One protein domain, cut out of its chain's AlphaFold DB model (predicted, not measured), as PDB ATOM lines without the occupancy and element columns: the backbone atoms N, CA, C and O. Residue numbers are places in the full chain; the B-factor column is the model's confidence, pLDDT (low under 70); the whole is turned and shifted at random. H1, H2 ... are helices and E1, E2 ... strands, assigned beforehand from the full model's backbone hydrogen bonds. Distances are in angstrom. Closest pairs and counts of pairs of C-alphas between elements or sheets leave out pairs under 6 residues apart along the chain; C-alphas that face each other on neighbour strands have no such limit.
ATOM      1  N   SER A   9     141.525 285.339 307.397       58.75
ATOM      2  CA  SER A   9     140.225 285.753 307.941       58.75
ATOM      3  C   SER A   9     139.213 285.699 306.797       58.75
ATOM      4  O   SER A   9     139.245 286.544 305.908       58.75
ATOM      5  N   LYS A  10     138.330 284.693 306.789       61.88
ATOM      6  CA  LYS A  10     137.235 284.556 305.814       61.88
ATOM      7  C   LYS A  10     136.165 285.653 305.985       61.88
ATOM      8  O   LYS A  10     135.097 285.556 305.392       61.88
ATOM      9  N   GLY A  11     136.428 286.681 306.797       76.12
ATOM     10  CA  GLY A  11     135.467 287.721 307.137       76.12
ATOM     11  C   GLY A  11     134.179 287.117 307.693       76.12
ATOM     12  O   GLY A  11     134.212 286.175 308.481       76.12
ATOM     13  N   CYS A  12     133.046 287.636 307.234       86.81
ATOM     14  CA  CYS A  12     131.702 287.189 307.592       86.81
ATOM     15  C   CYS A  12     131.162 286.039 306.716       86.81
ATOM     16  O   CYS A  12     129.990 285.692 306.806       86.81
ATOM     17  N   LEU A  13     131.997 285.403 305.883       86.06
ATOM     18  CA  LEU A  13     131.562 284.334 304.976       86.06
ATOM     19  C   LEU A  13     130.972 283.117 305.714       86.06
ATOM     20  O   LEU A  13     130.148 282.407 305.154       86.06
ATOM     21  N   ASN A  14     131.369 282.875 306.968       88.00
ATOM     22  CA  ASN A  14     130.777 281.804 307.771       88.00
ATOM     23  C   ASN A  14     129.285 282.063 308.030       88.00
ATOM     24  O   ASN A  14     128.488 281.156 307.848       88.00
ATOM     25  N   HIS A  15     128.893 283.312 308.306       91.44
ATOM     26  CA  HIS A  15     127.488 283.669 308.522       91.44
ATOM     27  C   HIS A  15     126.617 283.390 307.291       91.44
ATOM     28  O   HIS A  15     125.453 283.022 307.424       91.44
ATOM     29  N   LEU A  16     127.175 283.529 306.083       90.06
ATOM     30  CA  LEU A  16     126.481 283.146 304.854       90.06
ATOM     31  C   LEU A  16     126.158 281.647 304.850       90.06
ATOM     32  O   LEU A  16     125.024 281.270 304.577       90.06
ATOM     33  N   TYR A  17     127.138 280.799 305.160       90.06
ATOM     34  CA  TYR A  17     126.938 279.349 305.176       90.06
ATOM     35  C   TYR A  17     126.023 278.902 306.309       90.06
ATOM     36  O   TYR A  17     125.085 278.158 306.041       90.06
ATOM     37  N   ASP A  18     126.239 279.410 307.521       91.56
ATOM     38  CA  ASP A  18     125.429 279.088 308.698       91.56
ATOM     39  C   ASP A  18     123.961 279.468 308.448       91.56
ATOM     40  O   ASP A  18     123.046 278.668 308.636       91.56
ATOM     41  N   SER A  19     123.723 280.666 307.901       93.25
ATOM     42  CA  SER A  19     122.364 281.118 307.608       93.25
ATOM     43  C   SER A  19     121.681 280.306 306.506       93.25
ATOM     44  O   SER A  19     120.483 280.063 306.599       93.25
ATOM     45  N   ILE A  20     122.415 279.832 305.490       92.00
ATOM     46  CA  ILE A  20     121.881 278.898 304.488       92.00
ATOM     47  C   ILE A  20     121.601 277.531 305.118       92.00
ATOM     48  O   ILE A  20     120.587 276.917 304.791       92.00
ATOM     49  N   GLU A  21     122.471 277.042 306.001       92.62
ATOM     50  CA  GLU A  21     122.306 275.765 306.702       92.62
ATOM     51  C   GLU A  21     121.032 275.764 307.559       92.62
ATOM     52  O   GLU A  21     120.281 274.787 307.523       92.62
ATOM     53  N   ASP A  22     120.709 276.892 308.189       93.12
ATOM     54  CA  ASP A  22     119.502 277.079 308.999       93.12
ATOM     55  C   ASP A  22     118.205 277.233 308.179       93.12
ATOM     56  O   ASP A  22     117.101 277.097 308.719       93.12
ATOM     57  N   LEU A  23     118.284 277.511 306.869       91.62
ATOM     58  CA  LEU A  23     117.088 277.652 306.032       91.62
ATOM     59  C   LEU A  23     116.359 276.317 305.850       91.62
ATOM     60  O   LEU A  23     116.951 275.290 305.520       91.62
ATOM     61  N   ASP A  24     115.035 276.356 305.949       90.12
ATOM     62  CA  ASP A  24     114.176 275.211 305.651       90.12
ATOM     63  C   ASP A  24     114.347 274.756 304.188       90.12
ATOM     64  O   ASP A  24     114.101 275.511 303.238       90.12
ATOM     65  N   ALA A  25     114.791 273.510 304.017       90.19
ATOM     66  CA  ALA A  25     115.097 272.954 302.712       90.19
ATOM     67  C   ALA A  25     113.847 272.756 301.841       90.19
ATOM     68  O   ALA A  25     113.864 273.103 300.662       90.19
ATOM     69  N   GLU A  26     112.762 272.250 302.431       88.06
ATOM     70  CA  GLU A  26     111.512 271.945 301.729       88.06
ATOM     71  C   GLU A  26     110.775 273.219 301.323       88.06
ATOM     72  O   GLU A  26     110.110 273.273 300.286       88.06
ATOM     73  N   LYS A  27     110.912 274.271 302.132       88.69
ATOM     74  CA  LYS A  27     110.231 275.539 301.897       88.69
ATOM     75  C   LYS A  27     110.910 276.405 300.840       88.69
ATOM     76  O   LYS A  27     110.222 277.090 300.083       88.69
ATOM     77  N   TYR A  28     112.242 276.446 300.826       89.06
ATOM     78  CA  TYR A  28     112.985 277.450 300.053       89.06
ATOM     79  C   TYR A  28     113.748 276.880 298.852       89.06
ATOM     80  O   TYR A  28     114.047 277.623 297.909       89.06
ATOM     81  N   PHE A  29     114.036 275.577 298.838       89.56
ATOM     82  CA  PHE A  29     114.860 274.943 297.812       89.56
ATOM     83  C   PHE A  29     114.081 273.898 297.032       89.56
ATOM     84  O   PHE A  29     113.169 273.258 297.536       89.56
ATOM     85  N   LYS A  30     114.473 273.700 295.771       86.50
ATOM     86  CA  LYS A  30     113.852 272.682 294.909       86.50
ATOM     87  C   LYS A  30     114.090 271.257 295.402       86.50
ATOM     88  O   LYS A  30     113.267 270.382 295.157       86.50
ATOM     89  N   SER A  31     115.235 271.025 296.033       87.00
ATOM     90  CA  SER A  31     115.571 269.790 296.735       87.00
ATOM     91  C   SER A  31     116.712 270.050 297.720       87.00
ATOM     92  O   SER A  31     117.388 271.080 297.630       87.00
ATOM     93  N   ASN A  32     116.971 269.088 298.607       87.31
ATOM     94  CA  ASN A  32     118.145 269.109 299.484       87.31
ATOM     95  C   ASN A  32     119.453 269.244 298.694       87.31
ATOM     96  O   ASN A  32     120.297 270.055 299.062       87.31
ATOM     97  N   ASP A  33     119.578 268.566 297.550       87.62
ATOM     98  CA  ASP A  33     120.764 268.681 296.691       87.62
ATOM     99  C   ASP A  33     121.007 270.129 296.228       87.62
ATOM    100  O   ASP A  33     122.147 270.582 296.148       87.62
ATOM    101  N   HIS A  34     119.944 270.899 295.960       87.25
ATOM    102  CA  HIS A  34     120.083 272.309 295.576       87.25
ATOM    103  C   HIS A  34     120.580 273.177 296.736       87.25
ATOM    104  O   HIS A  34     121.321 274.131 296.498       87.25
ATOM    105  N   LYS A  35     120.202 272.846 297.976       90.94
ATOM    106  CA  LYS A  35     120.720 273.499 299.184       90.94
ATOM    107  C   LYS A  35     122.192 273.144 299.405       90.94
ATOM    108  O   LYS A  35     123.007 274.032 299.644       90.94
ATOM    109  N   GLU A  36     122.554 271.872 299.245       89.81
ATOM    110  CA  GLU A  36     123.942 271.413 299.370       89.81
ATOM    111  C   GLU A  36     124.882 272.077 298.359       89.81
ATOM    112  O   GLU A  36     126.014 272.395 298.710       89.81
ATOM    113  N   ILE A  37     124.421 272.362 297.135       86.19
ATOM    114  CA  ILE A  37     125.215 273.104 296.138       86.19
ATOM    115  C   ILE A  37     125.623 274.494 296.651       86.19
ATOM    116  O   ILE A  37     126.699 274.976 296.303       86.19
ATOM    117  N   LEU A  38     124.794 275.146 297.470       86.94
ATOM    118  CA  LEU A  38     125.119 276.455 298.042       86.94
ATOM    119  C   LEU A  38     126.018 276.354 299.276       86.94
ATOM    120  O   LEU A  38     126.843 277.238 299.490       86.94
ATOM    121  N   LEU A  39     125.880 275.284 300.064       87.94
ATOM    122  CA  LEU A  39     126.732 275.015 301.229       87.94
ATOM    123  C   LEU A  39     128.137 274.561 300.825       87.94
ATOM    124  O   LEU A  39     129.132 274.916 301.454       87.94
ATOM    125  N   CYS A  40     128.216 273.807 299.737       82.69
ATOM    126  CA  CYS A  40     129.436 273.248 299.185       82.69
ATOM    127  C   CYS A  40     129.500 273.584 297.692       82.69
ATOM    128  O   CYS A  40     129.385 272.675 296.856       82.69
ATOM    129  N   PRO A  41     129.673 274.874 297.329       78.62
ATOM    130  CA  PRO A  41     129.861 275.234 295.936       78.62
ATOM    131  C   PRO A  41     131.054 274.459 295.397       78.62
ATOM    132  O   PRO A  41     131.962 274.097 296.139       78.62
ATOM    133  N   LYS A  42     131.047 274.177 294.102       76.88
ATOM    134  CA  LYS A  42     132.183 273.555 293.431       76.88
ATOM    135  C   LYS A  42     132.578 274.414 292.259       76.88
ATOM    136  O   LYS A  42     131.721 274.957 291.561       76.88
ATOM    137  N   ILE A  43     133.876 274.529 292.036       72.88
ATOM    138  CA  ILE A  43     134.362 275.286 290.893       72.88
ATOM    139  C   ILE A  43     134.280 274.397 289.669       72.88
ATOM    140  O   ILE A  43     134.737 273.249 289.675       72.88
ATOM    141  N   ALA A  44     133.656 274.939 288.625       68.31
ATOM    142  CA  ALA A  44     133.580 274.271 287.345       68.31
ATOM    143  C   ALA A  44     135.001 273.939 286.853       68.31
ATOM    144  O   ALA A  44     135.925 274.741 287.046       68.31
ATOM    145  N   PRO A  45     135.195 272.778 286.210       65.12
ATOM    146  CA  PRO A  45     136.492 272.428 285.653       65.12
ATOM    147  C   PRO A  45     137.022 273.560 284.761       65.12
ATOM    148  O   PRO A  45     136.239 274.179 284.048       65.12
ATOM    149  N   THR A  46     138.332 273.829 284.794       63.78
ATOM    150  CA  THR A  46     139.024 274.936 284.078       63.78
ATOM    151  C   THR A  46     138.771 276.366 284.576       63.78
ATOM    152  O   THR A  46     139.446 277.282 284.119       63.78
ATOM    153  N   PHE A  47     137.899 276.569 285.570       68.19
ATOM    154  CA  PHE A  47     137.691 277.874 286.222       68.19
ATOM    155  C   PHE A  47     138.432 277.994 287.565       68.19
ATOM    156  O   PHE A  47     138.179 278.906 288.352       68.19
ATOM    157  N   GLY A  48     139.335 277.047 287.843       65.75
ATOM    158  CA  GLY A  48     140.168 277.045 289.040       65.75
ATOM    159  C   GLY A  48     141.303 278.074 288.984       65.75
ATOM    160  O   GLY A  48     141.783 278.406 287.907       65.75
ATOM    161  N   TYR A  49     141.752 278.559 290.144       64.75
ATOM    162  CA  TYR A  49     142.884 279.479 290.270       64.75
ATOM    163  C   TYR A  49     143.744 279.042 291.460       64.75
ATOM    164  O   TYR A  49     143.202 278.612 292.477       64.75
ATOM    165  N   GLU A  50     145.070 279.145 291.360       62.50
ATOM    166  CA  GLU A  50     145.998 278.636 292.391       62.50
ATOM    167  C   GLU A  50     145.860 279.357 293.746       62.50
ATOM    168  O   GLU A  50     146.241 278.827 294.790       62.50
ATOM    169  N   HIS A  51     145.253 280.546 293.750       67.50
ATOM    170  CA  HIS A  51     145.012 281.361 294.942       67.50
ATOM    171  C   HIS A  51     143.540 281.740 295.084       67.50
ATOM    172  O   HIS A  51     143.192 282.914 295.224       67.50
ATOM    173  N   GLN A  52     142.643 280.761 294.992       65.19
ATOM    174  CA  GLN A  52     141.236 281.034 295.258       65.19
ATOM    175  C   GLN A  52     141.041 281.540 296.687       65.19
ATOM    176  O   GLN A  52     141.404 280.883 297.663       65.19
ATOM    177  N   LEU A  53     140.408 282.708 296.791       67.19
ATOM    178  CA  LEU A  53     140.007 283.313 298.063       67.19
ATOM    179  C   LEU A  53     139.031 282.414 298.830       67.19
ATOM    180  O   LEU A  53     139.073 282.326 300.056       67.19
ATOM    181  N   LEU A  54     138.168 281.717 298.095       68.19
ATOM    182  CA  LEU A  54     137.276 280.705 298.632       68.19
ATOM    183  C   LEU A  54     137.945 279.344 298.422       68.19
ATOM    184  O   LEU A  54     138.163 278.946 297.284       68.19
ATOM    185  N   ARG A  55     138.279 278.637 299.510       62.47
ATOM    186  CA  ARG A  55     138.771 277.246 299.476       62.47
ATOM    187  C   ARG A  55     137.653 276.319 298.992       62.47
ATOM    188  O   ARG A  55     136.998 275.666 299.798       62.47
ATOM    189  N   VAL A  56     137.405 276.338 297.692       68.38
ATOM    190  CA  VAL A  56     136.361 275.568 297.035       68.38
ATOM    191  C   VAL A  56     137.019 274.444 296.259       68.38
ATOM    192  O   VAL A  56     137.949 274.677 295.487       68.38
ATOM    193  N   ASP A  57     136.532 273.223 296.447       64.88
ATOM    194  CA  ASP A  57     137.060 272.086 295.709       64.88
ATOM    195  C   ASP A  57     136.738 272.244 294.214       64.88
ATOM    196  O   ASP A  57     135.592 272.464 293.798       64.88
ATOM    197  N   GLY A  58     137.779 272.152 293.388       60.38
ATOM    198  CA  GLY A  58     137.630 272.088 291.942       60.38
ATOM    199  C   GLY A  58     137.050 270.738 291.535       60.38
ATOM    200  O   GLY A  58     137.500 269.690 292.002       60.38
ATOM    201  N   LEU A  59     136.066 270.743 290.638       62.41
ATOM    202  CA  LEU A  59     135.643 269.507 289.991       62.41
ATOM    203  C   LEU A  59     136.745 269.036 289.039       62.41
ATOM    204  O   LEU A  59     137.145 269.756 288.122       62.41
ATOM    205  N   VAL A  60     137.217 267.806 289.237       61.31
ATOM    206  CA  VAL A  60     138.038 267.110 288.241       61.31
ATOM    207  C   VAL A  60     137.137 266.778 287.059       61.31
ATOM    208  O   VAL A  60     136.049 266.242 287.248       61.31
ATOM    209  N   GLY A 111     110.562 279.833 293.410       68.44
ATOM    210  CA  GLY A 111     109.943 281.162 293.355       68.44
ATOM    211  C   GLY A 111     108.609 281.192 294.119       68.44
ATOM    212  O   GLY A 111     107.910 280.179 294.111       68.44
ATOM    213  N   PRO A 112     108.207 282.320 294.740       66.06
ATOM    214  CA  PRO A 112     108.855 283.634 294.815       66.06
ATOM    215  C   PRO A 112     109.652 283.824 296.126       66.06
ATOM    216  O   PRO A 112     109.365 284.734 296.903       66.06
ATOM    217  N   ALA A 113     110.631 282.963 296.420       77.31
ATOM    218  CA  ALA A 113     111.485 283.162 297.590       77.31
ATOM    219  C   ALA A 113     112.327 284.448 297.455       77.31
ATOM    220  O   ALA A 113     113.092 284.605 296.503       77.31
ATOM    221  N   ILE A 114     112.185 285.360 298.421       82.88
ATOM    222  CA  ILE A 114     112.955 286.605 298.535       82.88
ATOM    223  C   ILE A 114     113.705 286.568 299.866       82.88
ATOM    224  O   ILE A 114     113.123 286.248 300.906       82.88
ATOM    225  N   PHE A 115     114.987 286.920 299.837       87.56
ATOM    226  CA  PHE A 115     115.859 286.919 301.005       87.56
ATOM    227  C   PHE A 115     116.436 288.312 301.246       87.56
ATOM    228  O   PHE A 115     116.682 289.071 300.313       87.56
ATOM    229  N   THR A 116     116.655 288.638 302.514       86.81
ATOM    230  CA  THR A 116     117.463 289.779 302.945       86.81
ATOM    231  C   THR A 116     118.891 289.299 303.154       86.81
ATOM    232  O   THR A 116     119.093 288.313 303.862       86.81
ATOM    233  N   VAL A 117     119.857 290.001 302.566       88.00
ATOM    234  CA  VAL A 117     121.290 289.797 302.805       88.00
ATOM    235  C   VAL A 117     121.803 291.019 303.548       88.00
ATOM    236  O   VAL A 117     121.595 292.143 303.097       88.00
ATOM    237  N   LYS A 118     122.411 290.803 304.709       86.75
ATOM    238  CA  LYS A 118     122.964 291.868 305.553       86.75
ATOM    239  C   LYS A 118     124.447 292.101 305.247       86.75
ATOM    240  O   LYS A 118     125.081 291.276 304.591       86.75
ATOM    241  N   ASP A 119     125.014 293.187 305.771       84.25
ATOM    242  CA  ASP A 119     126.440 293.525 305.604       84.25
ATOM    243  C   ASP A 119     127.381 292.462 306.193       84.25
ATOM    244  O   ASP A 119     128.486 292.231 305.708       84.25
ATOM    245  N   ASP A 120     126.920 291.759 307.228       88.25
ATOM    246  CA  ASP A 120     127.598 290.609 307.823       88.25
ATOM    247  C   ASP A 120     127.281 289.289 307.098       88.25
ATOM    248  O   ASP A 120     127.488 288.222 307.669       88.25
ATOM    249  N   LEU A 121     126.769 289.361 305.864       91.00
ATOM    250  CA  LEU A 121     126.382 288.256 304.983       91.00
ATOM    251  C   LEU A 121     125.342 287.277 305.548       91.00
ATOM    252  O   LEU A 121     125.084 286.248 304.925       91.00
ATOM    253  N   ASN A 122     124.695 287.593 306.672       89.69
ATOM    254  CA  ASN A 122     123.571 286.801 307.158       89.69
ATOM    255  C   ASN A 122     122.402 286.870 306.168       89.69
ATOM    256  O   ASN A 122     121.931 287.961 305.822       89.69
ATOM    257  N   VAL A 123     121.910 285.700 305.758       90.56
ATOM    258  CA  VAL A 123     120.777 285.550 304.843       90.56
ATOM    259  C   VAL A 123     119.541 285.132 305.619       90.56
ATOM    260  O   VAL A 123     119.522 284.116 306.300       90.56
ATOM    261  N   THR A 124     118.460 285.895 305.501       88.88
ATOM    262  CA  THR A 124     117.178 285.526 306.116       88.88
ATOM    263  C   THR A 124     116.046 285.649 305.110       88.88
ATOM    264  O   THR A 124     116.081 286.572 304.291       88.88
ATOM    265  N   PRO A 125     115.006 284.799 305.163       86.38
ATOM    266  CA  PRO A 125     113.797 285.021 304.376       86.38
ATOM    267  C   PRO A 125     113.248 286.418 304.666       86.38
ATOM    268  O   PRO A 125     113.262 286.857 305.821       86.38
ATOM    269  N   ILE A 126     112.780 287.130 303.639       80.12
ATOM    270  CA  ILE A 126     112.180 288.442 303.862       80.12
ATOM    271  C   ILE A 126     110.940 288.271 304.742       80.12
ATOM    272  O   ILE A 126     110.069 287.439 304.483       80.12
TER     273      ILE A 126
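This is residues 9 to 60 and 111 to 126 of the 165 residues of an uncharacterized protein of Ricinus communis (UniProt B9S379). A small strand hairpin, E1 and E2, packs by E2 on one side of H1, and H3 packs on another, with short H2 at the turn between the helices. A long loop, residues 40 to 60, makes the far end of the longest axis. The 68 printed residues hold, in order, H1, H2, H3, E1, E2, with an antiparallel sheet E1 - E2; the class is mixed, with 28 residues in named elements, under half. It is only just loose, close to compact: radius of gyration of the C-alphas 13.6 A, spans 37 by 27 by 17 A.

E1 is residues 115 to 117 and E2 123 to 125, ending at C-alpha 125 (113.797, 285.021, 304.376). H1, residues 13 to 22, 14.6 A, begins at C-alpha 13 (131.562, 284.334, 304.976). H2 is residues 25 to 28; H3, 32 to 39, measures 10.6 A.

In the hairpin, N 116 and O 124 are within hydrogen-bond range, 2.8 A. The closest C-alphas of H1 and E2, Ser 19 and Val 123, are 5.5 A apart. H1 and H3 touch, closest C-alphas Tyr 17 and Leu 39 at 5.9 A, with a shallow tilt of 17 degrees, opposite ways. H2 and H3 only just touch, only at the corner, with 3 pairs of C-alphas within 8 A, the closest Ala 25 and Asn 32 at 5.9 A. Every O i to N i+4 pair is within range in H1, 3 of 4 in H3; H2 is too short for one.

The farthest C-alphas, Glu 50 and Pro 112, are 37.6 A apart. Residues 61 to 110 are cut out, a gap of 31.8 A between C-alphas 60 and 111. The links printed whole are tight. pLDDT is under 70 at residues 9 to 10, 44 to 60 and 111 to 112.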